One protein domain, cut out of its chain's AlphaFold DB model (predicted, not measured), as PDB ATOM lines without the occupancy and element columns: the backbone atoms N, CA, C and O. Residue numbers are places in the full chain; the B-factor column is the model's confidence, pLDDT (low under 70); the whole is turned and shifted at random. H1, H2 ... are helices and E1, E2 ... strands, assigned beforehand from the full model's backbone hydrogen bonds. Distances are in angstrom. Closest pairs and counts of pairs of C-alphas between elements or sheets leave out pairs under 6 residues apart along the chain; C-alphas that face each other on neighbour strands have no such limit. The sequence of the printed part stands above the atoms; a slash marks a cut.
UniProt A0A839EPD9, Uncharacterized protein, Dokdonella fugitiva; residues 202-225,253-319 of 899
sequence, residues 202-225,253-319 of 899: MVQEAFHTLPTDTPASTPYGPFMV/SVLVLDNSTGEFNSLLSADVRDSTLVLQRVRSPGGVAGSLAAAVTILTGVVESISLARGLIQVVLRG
ATOM      1  N   MET A 202      38.161  20.594 -23.328       63.62
ATOM      2  CA  MET A 202      37.708  21.004 -24.662       63.62
ATOM      3  C   MET A 202      38.242  20.031 -25.721       63.62
ATOM      4  O   MET A 202      39.292  19.422 -25.534       63.62
ATOM      5  N   VAL A 203      37.532  19.901 -26.849       53.00
ATOM      6  CA  VAL A 203      37.747  18.837 -27.852       53.00
ATOM      7  C   VAL A 203      39.185  18.688 -28.383       53.00
ATOM      8  O   VAL A 203      39.546  17.628 -28.886       53.00
ATOM      9  N   GLN A 204      40.024  19.717 -28.255       54.91
ATOM     10  CA  GLN A 204      41.360  19.759 -28.854       54.91
ATOM     11  C   GLN A 204      42.526  19.634 -27.859       54.91
ATOM     12  O   GLN A 204      43.666  19.511 -28.301       54.91
ATOM     13  N   GLU A 205      42.281  19.611 -26.544       59.19
ATOM     14  CA  GLU A 205      43.351  19.603 -25.537       59.19
ATOM     15  C   GLU A 205      43.059  18.572 -24.444       59.19
ATOM     16  O   GLU A 205      42.105  18.711 -23.683       59.19
ATOM     17  N   ALA A 206      43.882  17.526 -24.335       59.78
ATOM     18  CA  ALA A 206      43.864  16.676 -23.147       59.78
ATOM     19  C   ALA A 206      44.387  17.492 -21.953       59.78
ATOM     20  O   ALA A 206      45.471  18.073 -22.023       59.78
ATOM     21  N   PHE A 207      43.625  17.542 -20.861       70.75
ATOM     22  CA  PHE A 207      43.979  18.306 -19.662       70.75
ATOM     23  C   PHE A 207      44.441  17.373 -18.540       70.75
ATOM     24  O   PHE A 207      43.843  16.321 -18.322       70.75
ATOM     25  N   HIS A 208      45.469  17.780 -17.794       74.69
ATOM     26  CA  HIS A 208      45.891  17.123 -16.558       74.69
ATOM     27  C   HIS A 208      45.923  18.130 -15.405       74.69
ATOM     28  O   HIS A 208      46.428  19.244 -15.564       74.69
ATOM     29  N   THR A 209      45.429  17.727 -14.235       77.38
ATOM     30  CA  THR A 209      45.524  18.541 -13.011       77.38
ATOM     31  C   THR A 209      46.940  18.568 -12.445       77.38
ATOM     32  O   THR A 209      47.751  17.675 -12.715       77.38
ATOM     33  N   LEU A 210      47.262  19.581 -11.633       81.06
ATOM     34  CA  LEU A 210      48.557  19.636 -10.956       81.06
ATOM     35  C   LEU A 210      48.710  18.496  -9.932       81.06
ATOM     36  O   LEU A 210      47.721  17.987  -9.403       81.06
ATOM     37  N   PRO A 211      49.950  18.109  -9.578       80.88
ATOM     38  CA  PRO A 211      50.205  17.144  -8.505       80.88
ATOM     39  C   PRO A 211      49.668  17.574  -7.128       80.88
ATOM     40  O   PRO A 211      49.507  16.741  -6.243       80.88
ATOM     41  N   THR A 212      49.428  18.873  -6.934       82.31
ATOM     42  CA  THR A 212      48.883  19.452  -5.697       82.31
ATOM     43  C   THR A 212      47.358  19.554  -5.694       82.31
ATOM     44  O   THR A 212      46.784  19.896  -4.664       82.31
ATOM     45  N   ASP A 213      46.699  19.296  -6.826       82.00
ATOM     46  CA  ASP A 213      45.242  19.351  -6.926       82.00
ATOM     47  C   ASP A 213      44.591  18.096  -6.332       82.00
ATOM     48  O   ASP A 213      45.231  17.069  -6.119       82.00
ATOM     49  N   THR A 214      43.283  18.157  -6.077       79.00
ATOM     50  CA  THR A 214      42.491  16.988  -5.671       79.00
ATOM     51  C   THR A 214      41.372  16.739  -6.690       79.00
ATOM     52  O   THR A 214      40.411  17.515  -6.749       79.00
ATOM     53  N   PRO A 215      41.442  15.665  -7.499       77.44
ATOM     54  CA  PRO A 215      42.479  14.636  -7.554       77.44
ATOM     55  C   PRO A 215      43.734  15.106  -8.314       77.44
ATOM     56  O   PRO A 215      43.647  15.842  -9.302       77.44
ATOM     57  N   ALA A 216      44.900  14.664  -7.844       79.94
ATOM     58  CA  ALA A 216      46.205  15.046  -8.376       79.94
ATOM     59  C   ALA A 216      46.502  14.348  -9.711       79.94
ATOM     60  O   ALA A 216      46.164  13.175  -9.883       79.94
ATOM     61  N   SER A 217      47.161  15.049 -10.643       79.56
ATOM     62  CA  SER A 217      47.689  14.481 -11.902       79.56
ATOM     63  C   SER A 217      46.683  13.663 -12.726       79.56
ATOM     64  O   SER A 217      47.047  12.718 -13.425       79.56
ATOM     65  N   THR A 218      45.402  14.016 -12.648       81.00
ATOM     66  CA  THR A 218      44.317  13.253 -13.266       81.00
ATOM     67  C   THR A 218      44.075  13.741 -14.698       81.00
ATOM     68  O   THR A 218      43.910  14.950 -14.874       81.00
ATOM     69  N   PRO A 219      44.069  12.849 -15.709       73.56
ATOM     70  CA  PRO A 219      43.703  13.192 -17.083       73.56
ATOM     71  C   PRO A 219      42.195  13.417 -17.236       73.56
ATOM     72  O   PRO A 219      41.400  12.670 -16.670       73.56
ATOM     73  N   TYR A 220      41.813  14.374 -18.078       74.94
ATOM     74  CA  TYR A 220      40.431  14.611 -18.498       74.94
ATOM     75  C   TYR A 220      40.328  14.618 -20.024       74.94
ATOM     76  O   TYR A 220      41.151  15.229 -20.712       74.94
ATOM     77  N   GLY A 221      39.324  13.903 -20.540       67.56
ATOM     78  CA  GLY A 221      39.100  13.714 -21.971       67.56
ATOM     79  C   GLY A 221      38.328  14.862 -22.649       67.56
ATOM     80  O   GLY A 221      37.625  15.624 -21.974       67.56
ATOM     81  N   PRO A 222      38.447  14.980 -23.986       70.44
ATOM     82  CA  PRO A 222      37.748  15.968 -24.808       70.44
ATOM     83  C   PRO A 222      36.253  15.637 -24.953       70.44
ATOM     84  O   PRO A 222      35.856  14.972 -25.905       70.44
ATOM     85  N   PHE A 223      35.410  16.100 -24.030       76.25
ATOM     86  CA  PHE A 223      33.979  15.749 -24.025       76.25
ATOM     87  C   PHE A 223      33.037  16.906 -24.385       76.25
ATOM     88  O   PHE A 223      31.849  16.672 -24.580       76.25
ATOM     89  N   MET A 224      33.524  18.147 -24.506       75.19
ATOM     90  CA  MET A 224      32.687  19.306 -24.861       75.19
ATOM     91  C   MET A 224      32.683  19.576 -26.372       75.19
ATOM     92  O   MET A 224      33.671  20.067 -26.916       75.19
ATOM     93  N   VAL A 225      31.559  19.326 -27.048       72.94
ATOM     94  CA  VAL A 225      31.416  19.533 -28.499       72.94
ATOM     95  C   VAL A 225      31.011  20.975 -28.801       72.94
ATOM     96  O   VAL A 225      29.979  21.439 -28.329       72.94
ATOM     97  N   SER A 253      21.742  29.175 -23.383       68.44
ATOM     98  CA  SER A 253      22.999  28.593 -23.840       68.44
ATOM     99  C   SER A 253      22.862  27.089 -23.892       68.44
ATOM    100  O   SER A 253      22.364  26.472 -22.956       68.44
ATOM    101  N   VAL A 254      23.316  26.478 -24.980       75.50
ATOM    102  CA  VAL A 254      23.286  25.023 -25.118       75.50
ATOM    103  C   VAL A 254      24.699  24.496 -24.961       75.50
ATOM    104  O   VAL A 254      25.573  24.770 -25.781       75.50
ATOM    105  N   LEU A 255      24.915  23.723 -23.903       79.69
ATOM    106  CA  LEU A 255      26.128  22.951 -23.706       79.69
ATOM    107  C   LEU A 255      25.924  21.559 -24.309       79.69
ATOM    108  O   LEU A 255      24.981  20.856 -23.953       79.69
ATOM    109  N   VAL A 256      26.812  21.147 -25.213       83.31
ATOM    110  CA  VAL A 256      26.752  19.823 -25.845       83.31
ATOM    111  C   VAL A 256      27.926  18.975 -25.373       83.31
ATOM    112  O   VAL A 256      29.086  19.353 -25.532       83.31
ATOM    113  N   LEU A 257      27.615  17.815 -24.799       85.12
ATOM    114  CA  LEU A 257      28.576  16.856 -24.269       85.12
ATOM    115  C   LEU A 257      28.547  15.566 -25.095       85.12
ATOM    116  O   LEU A 257      27.474  15.035 -25.384       85.12
ATOM    117  N   ASP A 258      29.714  15.046 -25.461       84.19
ATOM    118  CA  ASP A 258      29.847  13.723 -26.072       84.19
ATOM    119  C   ASP A 258      29.682  12.640 -25.001       84.19
ATOM    120  O   ASP A 258      30.522  12.494 -24.122       84.19
ATOM    121  N   ASN A 259      28.591  11.879 -25.074       85.94
ATOM    122  CA  ASN A 259      28.286  10.783 -24.158       85.94
ATOM    123  C   ASN A 259      28.403   9.409 -24.842       85.94
ATOM    124  O   ASN A 259      27.744   8.448 -24.442       85.94
ATOM    125  N   SER A 260      29.233   9.283 -25.881       81.38
ATOM    126  CA  SER A 260      29.475   8.010 -26.579       81.38
ATOM    127  C   SER A 260      30.020   6.902 -25.665       81.38
ATOM    128  O   SER A 260      29.762   5.723 -25.911       81.38
ATOM    129  N   THR A 261      30.717   7.265 -24.585       77.81
ATOM    130  CA  THR A 261      31.242   6.351 -23.557       77.81
ATOM    131  C   THR A 261      30.253   6.066 -22.420       77.81
ATOM    132  O   THR A 261      30.504   5.185 -21.601       77.81
ATOM    133  N   GLY A 262      29.125   6.785 -22.355       80.38
ATOM    134  CA  GLY A 262      28.134   6.677 -21.281       80.38
ATOM    135  C   GLY A 262      28.534   7.335 -19.952       80.38
ATOM    136  O   GLY A 262      27.795   7.197 -18.975       80.38
ATOM    137  N   GLU A 263      29.666   8.049 -19.893       77.69
ATOM    138  CA  GLU A 263      30.186   8.698 -18.673       77.69
ATOM    139  C   GLU A 263      29.221   9.719 -18.052       77.69
ATOM    140  O   GLU A 263      29.254   9.948 -16.845       77.69
ATOM    141  N   PHE A 264      28.315  10.288 -18.848       81.12
ATOM    142  CA  PHE A 264      27.365  11.313 -18.424       81.12
ATOM    143  C   PHE A 264      25.933  10.782 -18.257       81.12
ATOM    144  O   PHE A 264      25.004  11.567 -18.072       81.12
ATOM    145  N   ASN A 265      25.721   9.459 -18.274       81.06
ATOM    146  CA  ASN A 265      24.391   8.857 -18.091       81.06
ATOM    147  C   ASN A 265      23.722   9.256 -16.766       81.06
ATOM    148  O   ASN A 265      22.495   9.304 -16.693       81.06
ATOM    149  N   SER A 266      24.509   9.600 -15.741       75.31
ATOM    150  CA  SER A 266      23.984  10.104 -14.471       75.31
ATOM    151  C   SER A 266      23.168  11.389 -14.634       75.31
ATOM    152  O   SER A 266      22.182  11.561 -13.924       75.31
ATOM    153  N   LEU A 267      23.528  12.257 -15.592       76.06
ATOM    154  CA  LEU A 267      22.787  13.485 -15.907       76.06
ATOM    155  C   LEU A 267      21.404  13.206 -16.512       76.06
ATOM    156  O   LEU A 267      20.524  14.052 -16.427       76.06
ATOM    157  N   LEU A 268      21.214  12.034 -17.131       77.44
ATOM    158  CA  LEU A 268      19.939  11.618 -17.726       77.44
ATOM    159  C   LEU A 268      19.040  10.887 -16.725       77.44
ATOM    160  O   LEU A 268      17.822  10.908 -16.858       77.44
ATOM    161  N   SER A 269      19.637  10.201 -15.747       71.06
ATOM    162  CA  SER A 269      18.902   9.393 -14.770       71.06
ATOM    163  C   SER A 269      18.325  10.185 -13.598       71.06
ATOM    164  O   SER A 269      17.559   9.625 -12.820       71.06
ATOM    165  N   ALA A 270      18.708  11.449 -13.432       66.44
ATOM    166  CA  ALA A 270      18.299  12.257 -12.292       66.44
ATOM    167  C   ALA A 270      17.738  13.611 -12.742       66.44
ATOM    168  O   ALA A 270      18.142  14.158 -13.768       66.44
ATOM    169  N   ASP A 271      16.773  14.134 -11.982       67.31
ATOM    170  CA  ASP A 271      16.102  15.394 -12.305       67.31
ATOM    171  C   ASP A 271      16.996  16.581 -11.932       67.31
ATOM    172  O   ASP A 271      16.992  17.082 -10.809       67.31
ATOM    173  N   VAL A 272      17.829  16.989 -12.887       69.25
ATOM    174  CA  VAL A 272      18.742  18.137 -12.783       69.25
ATOM    175  C   VAL A 272      18.047  19.486 -12.992       69.25
ATOM    176  O   VAL A 272      18.722  20.514 -12.931       69.25
ATOM    177  N   ARG A 273      16.752  19.524 -13.335       70.69
ATOM    178  CA  ARG A 273      16.102  20.782 -13.724       70.69
ATOM    179  C   ARG A 273      16.167  21.789 -12.583       70.69
ATOM    180  O   ARG A 273      16.084  21.437 -11.405       70.69
ATOM    181  N   ASP A 274      16.392  23.039 -12.956       67.62
ATOM    182  CA  ASP A 274      16.653  24.175 -12.076       67.62
ATOM    183  C   ASP A 274      17.924  24.074 -11.227       67.62
ATOM    184  O   ASP A 274      18.151  24.897 -10.334       67.62
ATOM    185  N   SER A 275      18.795  23.106 -11.526       72.94
ATOM    186  CA  SER A 275      20.093  23.020 -10.869       72.94
ATOM    187  C   SER A 275      21.043  24.092 -11.387       72.94
ATOM    188  O   SER A 275      21.123  24.342 -12.589       72.94
ATOM    189  N   THR A 276      21.814  24.698 -10.485       75.19
ATOM    190  CA  THR A 276      22.895  25.616 -10.872       75.19
ATOM    191  C   THR A 276      24.058  24.833 -11.471       75.19
ATOM    192  O   THR A 276      24.631  23.967 -10.807       75.19
ATOM    193  N   LEU A 277      24.446  25.186 -12.689       77.56
ATOM    194  CA  LEU A 277      25.676  24.774 -13.341       77.56
ATOM    195  C   LEU A 277      26.683  25.925 -13.266       77.56
ATOM    196  O   LEU A 277      26.389  27.040 -13.689       77.56
ATOM    197  N   VAL A 278      27.881  25.639 -12.756       76.56
ATOM    198  CA  VAL A 278      29.016  26.571 -12.786       76.56
ATOM    199  C   VAL A 278      30.035  26.032 -13.780       76.56
ATOM    200  O   VAL A 278      30.618  24.966 -13.575       76.56
ATOM    201  N   LEU A 279      30.246  26.766 -14.865       74.94
ATOM    202  CA  LEU A 279      31.277  26.484 -15.849       74.94
ATOM    203  C   LEU A 279      32.533  27.273 -15.486       74.94
ATOM    204  O   LEU A 279      32.558  28.504 -15.547       74.94
ATOM    205  N   GLN A 280      33.593  26.552 -15.141       72.44
ATOM    206  CA  GLN A 280      34.895  27.134 -14.838       72.44
ATOM    207  C   GLN A 280      35.923  26.696 -15.874       72.44
ATOM    208  O   GLN A 280      35.931  25.546 -16.316       72.44
ATOM    209  N   ARG A 281      36.823  27.608 -16.239       72.44
ATOM    210  CA  ARG A 281      37.966  27.319 -17.102       72.44
ATOM    211  C   ARG A 281      39.248  27.345 -16.307       72.44
ATOM    212  O   ARG A 281      39.581  28.329 -15.652       72.44
ATOM    213  N   VAL A 282      40.010  26.276 -16.461       70.81
ATOM    214  CA  VAL A 282      41.396  26.210 -16.023       70.81
ATOM    215  C   VAL A 282      42.266  26.675 -17.184       70.81
ATOM    216  O   VAL A 282      42.173  26.140 -18.288       70.81
ATOM    217  N   ARG A 283      43.100  27.695 -16.964       64.19
ATOM    218  CA  ARG A 283      44.101  28.096 -17.959       64.19
ATOM    219  C   ARG A 283      45.276  27.119 -17.895       64.19
ATOM    220  O   ARG A 283      45.937  27.017 -16.864       64.19
ATOM    221  N   SER A 284      45.545  26.433 -19.001       59.28
ATOM    222  CA  SER A 284      46.790  25.700 -19.230       59.28
ATOM    223  C   SER A 284      47.490  26.309 -20.448       59.28
ATOM    224  O   SER A 284      46.971  26.216 -21.558       59.28
ATOM    225  N   PRO A 285      48.642  26.973 -20.280       54.44
ATOM    226  CA  PRO A 285      49.452  27.381 -21.417       54.44
ATOM    227  C   PRO A 285      50.104  26.141 -22.049       54.44
ATOM    228  O   PRO A 285      50.941  25.494 -21.422       54.44
ATOM    229  N   GLY A 286      49.748  25.816 -23.295       53.59
ATOM    230  CA  GLY A 286      50.547  24.938 -24.161       53.59
ATOM    231  C   GLY A 286      50.703  23.480 -23.708       53.59
ATOM    232  O   GLY A 286      51.791  22.924 -23.845       53.59
ATOM    233  N   GLY A 287      49.649  22.851 -23.176       54.84
ATOM    234  CA  GLY A 287      49.660  21.417 -22.839       54.84
ATOM    235  C   GLY A 287      50.359  21.058 -21.519       54.84
ATOM    236  O   GLY A 287      50.690  19.895 -21.291       54.84
ATOM    237  N   VAL A 288      50.597  22.039 -20.642       61.69
ATOM    238  CA  VAL A 288      51.136  21.831 -19.285       61.69
ATOM    239  C   VAL A 288      49.993  21.554 -18.292       61.69
ATOM    240  O   VAL A 288      48.839  21.891 -18.541       61.69
ATOM    241  N   ALA A 289      50.268  20.934 -17.145       61.41
ATOM    242  CA  ALA A 289      49.252  20.783 -16.102       61.41
ATOM    243  C   ALA A 289      48.769  22.157 -15.586       61.41
ATOM    244  O   ALA A 289      49.582  23.032 -15.286       61.41
ATOM    245  N   GLY A 290      47.450  22.345 -15.494       67.06
ATOM    246  CA  GLY A 290      46.829  23.567 -14.967       67.06
ATOM    247  C   GLY A 290      46.306  23.365 -13.545       67.06
ATOM    248  O   GLY A 290      45.941  22.251 -13.173       67.06
ATOM    249  N   SER A 291      46.286  24.437 -12.749       74.69
ATOM    250  CA  SER A 291      45.829  24.405 -11.353       74.69
ATOM    251  C   SER A 291      44.311  24.516 -11.260       74.69
ATOM    252  O   SER A 291      43.751  25.509 -11.729       74.69
ATOM    253  N   LEU A 292      43.646  23.569 -10.590       73.06
ATOM    254  CA  LEU A 292      42.219  23.707 -10.260       73.06
ATOM    255  C   LEU A 292      41.959  24.926  -9.364       73.06
ATOM    256  O   LEU A 292      40.915  25.557  -9.484       73.06
ATOM    257  N   ALA A 293      42.917  25.302  -8.511       72.75
ATOM    258  CA  ALA A 293      42.804  26.497  -7.672       72.75
ATOM    259  C   ALA A 293      42.863  27.814  -8.470       72.75
ATOM    260  O   ALA A 293      42.477  28.857  -7.953       72.75
ATOM    261  N   ALA A 294      43.339  27.778  -9.719       70.38
ATOM    262  CA  ALA A 294      43.359  28.924 -10.629       70.38
ATOM    263  C   ALA A 294      42.185  28.912 -11.625       70.38
ATOM    264  O   ALA A 294      42.207  29.658 -12.608       70.38
ATOM    265  N   ALA A 295      41.189  28.042 -11.422       71.75
ATOM    266  CA  ALA A 295      40.003  28.004 -12.261       71.75
ATOM    267  C   ALA A 295      39.245  29.335 -12.168       71.75
ATOM    268  O   ALA A 295      38.967  29.836 -11.080       71.75
ATOM    269  N   VAL A 296      38.900  29.898 -13.323       68.06
ATOM    270  CA  VAL A 296      38.117  31.131 -13.428       68.06
ATOM    271  C   VAL A 296      36.705  30.757 -13.846       68.06
ATOM    272  O   VAL A 296      36.522  30.033 -14.828       68.06
ATOM    273  N   THR A 297      35.705  31.230 -13.106       66.50
ATOM    274  CA  THR A 297      34.300  31.074 -13.495       66.50
ATOM    275  C   THR A 297      34.046  31.859 -14.777       66.50
ATOM    276  O   THR A 297      34.319  33.052 -14.837       66.50
ATOM    277  N   ILE A 298      33.560  31.171 -15.812       67.62
ATOM    278  CA  ILE A 298      33.139  31.799 -17.071       67.62
ATOM    279  C   ILE A 298      31.647  32.098 -17.020       67.62
ATOM    280  O   ILE A 298      31.201  33.153 -17.456       67.62
ATOM    281  N   LEU A 299      30.873  31.132 -16.528       70.62
ATOM    282  CA  LEU A 299      29.425  31.191 -16.551       70.62
ATOM    283  C   LEU A 299      28.866  30.472 -15.334       70.62
ATOM    284  O   LEU A 299      29.273  29.355 -15.018       70.62
ATOM    285  N   THR A 300      27.861  31.087 -14.736       74.25
ATOM    286  CA  THR A 300      26.914  30.417 -13.856       74.25
ATOM    287  C   THR A 300      25.557  30.450 -14.549       74.25
ATOM    288  O   THR A 300      25.159  31.484 -15.076       74.25
ATOM    289  N   GLY A 301      24.887  29.305 -14.634       74.94
ATOM    290  CA  GLY A 301      23.587  29.176 -15.285       74.94
ATOM    291  C   GLY A 301      22.724  28.125 -14.603       74.94
ATOM    292  O   GLY A 301      23.178  27.392 -13.729       74.94
ATOM    293  N   VAL A 302      21.465  28.044 -15.001       77.81
ATOM    294  CA  VAL A 302      20.459  27.138 -14.451       77.81
ATOM    295  C   VAL A 302      20.070  26.134 -15.527       77.81
ATOM    296  O   VAL A 302      19.752  26.522 -16.647       77.81
ATOM    297  N   VAL A 303      20.090  24.842 -15.212       79.25
ATOM    298  CA  VAL A 303      19.709  23.795 -16.166       79.25
ATOM    299  C   VAL A 303      18.200  23.830 -16.394       79.25
ATOM    300  O   VAL A 303      17.424  23.552 -15.487       79.25
ATOM    301  N   GLU A 304      17.776  24.145 -17.611       79.06
ATOM    302  CA  GLU A 304      16.368  24.113 -18.012       79.06
ATOM    303  C   GLU A 304      15.952  22.707 -18.443       79.06
ATOM    304  O   GLU A 304      14.916  22.189 -18.027       79.06
ATOM    305  N   SER A 305      16.769  22.065 -19.278       80.50
ATOM    306  CA  SER A 305      16.499  20.713 -19.755       80.50
ATOM    307  C   SER A 305      17.774  19.974 -20.134       80.50
ATOM    308  O   SER A 305      18.786  20.574 -20.504       80.50
ATOM    309  N   ILE A 306      17.707  18.646 -20.054       83.12
ATOM    310  CA  ILE A 306      18.717  17.747 -20.601       83.12
ATOM    311  C   ILE A 306      18.039  16.804 -21.585       83.12
ATOM    312  O   ILE A 306      16.999  16.218 -21.286       83.12
ATOM    313  N   SER A 307      18.642  16.638 -22.759       86.88
ATOM    314  CA  SER A 307      18.187  15.681 -23.765       86.88
ATOM    315  C   SER A 307      19.350  14.872 -24.333       86.88
ATOM    316  O   SER A 307      20.493  15.326 -24.354       86.88
ATOM    317  N   LEU A 308      19.060  13.651 -24.787       86.19
ATOM    318  CA  LEU A 308      20.019  12.776 -25.457       86.19
ATOM    319  C   LEU A 308      19.639  12.646 -26.933       86.19
ATOM    320  O   LEU A 308      18.560  12.151 -27.260       86.19
ATOM    321  N   ALA A 309      20.547  13.021 -27.830       81.88
ATOM    322  CA  ALA A 309      20.372  12.869 -29.267       81.88
ATOM    323  C   ALA A 309      21.648  12.308 -29.907       81.88
ATOM    324  O   ALA A 309      22.698  12.943 -29.896       81.88
ATOM    325  N   ARG A 310      21.557  11.110 -30.505       83.56
ATOM    326  CA  ARG A 310      22.659  10.457 -31.251       83.56
ATOM    327  C   ARG A 310      23.973  10.318 -30.456       83.56
ATOM    328  O   ARG A 310      25.047  10.487 -31.021       83.56
ATOM    329  N   GLY A 311      23.891  10.013 -29.160       81.19
ATOM    330  CA  GLY A 311      25.067   9.878 -28.287       81.19
ATOM    331  C   GLY A 311      25.609  11.202 -27.738       81.19
ATOM    332  O   GLY A 311      26.544  11.177 -26.950       81.19
ATOM    333  N   LEU A 312      25.005  12.339 -28.094       86.12
ATOM    334  CA  LEU A 312      25.312  13.645 -27.515       86.12
ATOM    335  C   LEU A 312      24.264  14.009 -26.465       86.12
ATOM    336  O   LEU A 312      23.063  13.919 -26.729       86.12
ATOM    337  N   ILE A 313      24.720  14.451 -25.299       86.75
ATOM    338  CA  ILE A 313      23.868  15.087 -24.301       86.75
ATOM    339  C   ILE A 313      23.837  16.584 -24.582       86.75
ATOM    340  O   ILE A 313      24.878  17.230 -24.658       86.75
ATOM    341  N   GLN A 314      22.640  17.138 -24.720       86.25
ATOM    342  CA  GLN A 314      22.419  18.576 -24.806       86.25
ATOM    343  C   GLN A 314      21.852  19.062 -23.480       86.25
ATOM    344  O   GLN A 314      20.792  18.603 -23.056       86.25
ATOM    345  N   VAL A 315      22.566  19.982 -22.841       83.19
ATOM    346  CA  VAL A 315      22.153  20.671 -21.621       83.19
ATOM    347  C   VAL A 315      21.769  22.092 -22.012       83.19
ATOM    348  O   VAL A 315      22.621  22.879 -22.423       83.19
ATOM    349  N   VAL A 316      20.483  22.409 -21.911       82.38
ATOM    350  CA  VAL A 316      19.975  23.766 -22.121       82.38
ATOM    351  C   VAL A 316      20.083  24.518 -20.802       82.38
ATOM    352  O   VAL A 316      19.588  24.054 -19.773       82.38
ATOM    353  N   LEU A 317      20.765  25.657 -20.834       78.25
ATOM    354  CA  LEU A 317      21.003  26.534 -19.700       78.25
ATOM    355  C   LEU A 317      20.226  27.830 -19.885       78.25
ATOM    356  O   LEU A 317      20.243  28.403 -20.972       78.25
ATOM    357  N   ARG A 318      19.625  28.314 -18.803       77.88
ATOM    358  CA  ARG A 318      19.005  29.636 -18.688       77.88
ATOM    359  C   ARG A 318      19.700  30.448 -17.593       77.88
ATOM    360  O   ARG A 318      20.216  29.869 -16.641       77.88
ATOM    361  N   GLY A 319      19.723  31.774 -17.702       74.50
ATOM    362  CA  GLY A 319      20.281  32.638 -16.649       74.50
ATOM    363  C   GLY A 319      19.506  32.569 -15.322       74.50
ATOM    364  O   GLY A 319      18.335  32.180 -15.288       74.50
TER     365      GLY A 319
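This is residues 202 to 225 and 253 to 319 of the 899 residues of an uncharacterized protein of Dokdonella fugitiva (UniProt A0A839EPD9). Look for an open frame: E4, bending by 85 degrees at residue 304, makes one side with E3 and an end wall with E5 and E2, while E1 and the loops 202 to 221 and 282 to 295 make the rest. H1 only grazes the strongly twisted antiparallel sheet E2 E5 E4 E3. The 91 printed residues run E1 E2 H1 E3 E4 E5, mostly strand, with under half in named elements; only just compact, close to loose, radius of gyration of the C-alphas 14.2 A, spans 35 by 28 by 21 A.

E1, residues 222 to 224, comes closest to E2, residues 253 to 258, at C-alphas 224 and 257, 4.8 A. Beside E2 find E5, residues 312 to 318, antiparallel: N 255 and O 315, 2.9 A. In H1, residues 265 to 269, the O i to N i+4 pair is within hydrogen-bond range. E3, residues 276 to 281, E4, residues 296 to 309, and E5 form a meander of antiparallel hairpins: N 279 and O 299, 2.8 A; N 307 and O 314, 2.9 A.

Find C-alpha 222 at (37.748, 15.968, -24.808), where E1 begins. E4 measures 30.0 A; E5, 19.3 A, ends at C-alpha 318 (19.005, 29.636, -18.688).

Residues 226 to 252 are not printed; C-alphas 225 and 253 stand 13.2 A apart. E3 to E4 is a long link; pLDDT is under 70 in 22 residues, among them 283 to 290.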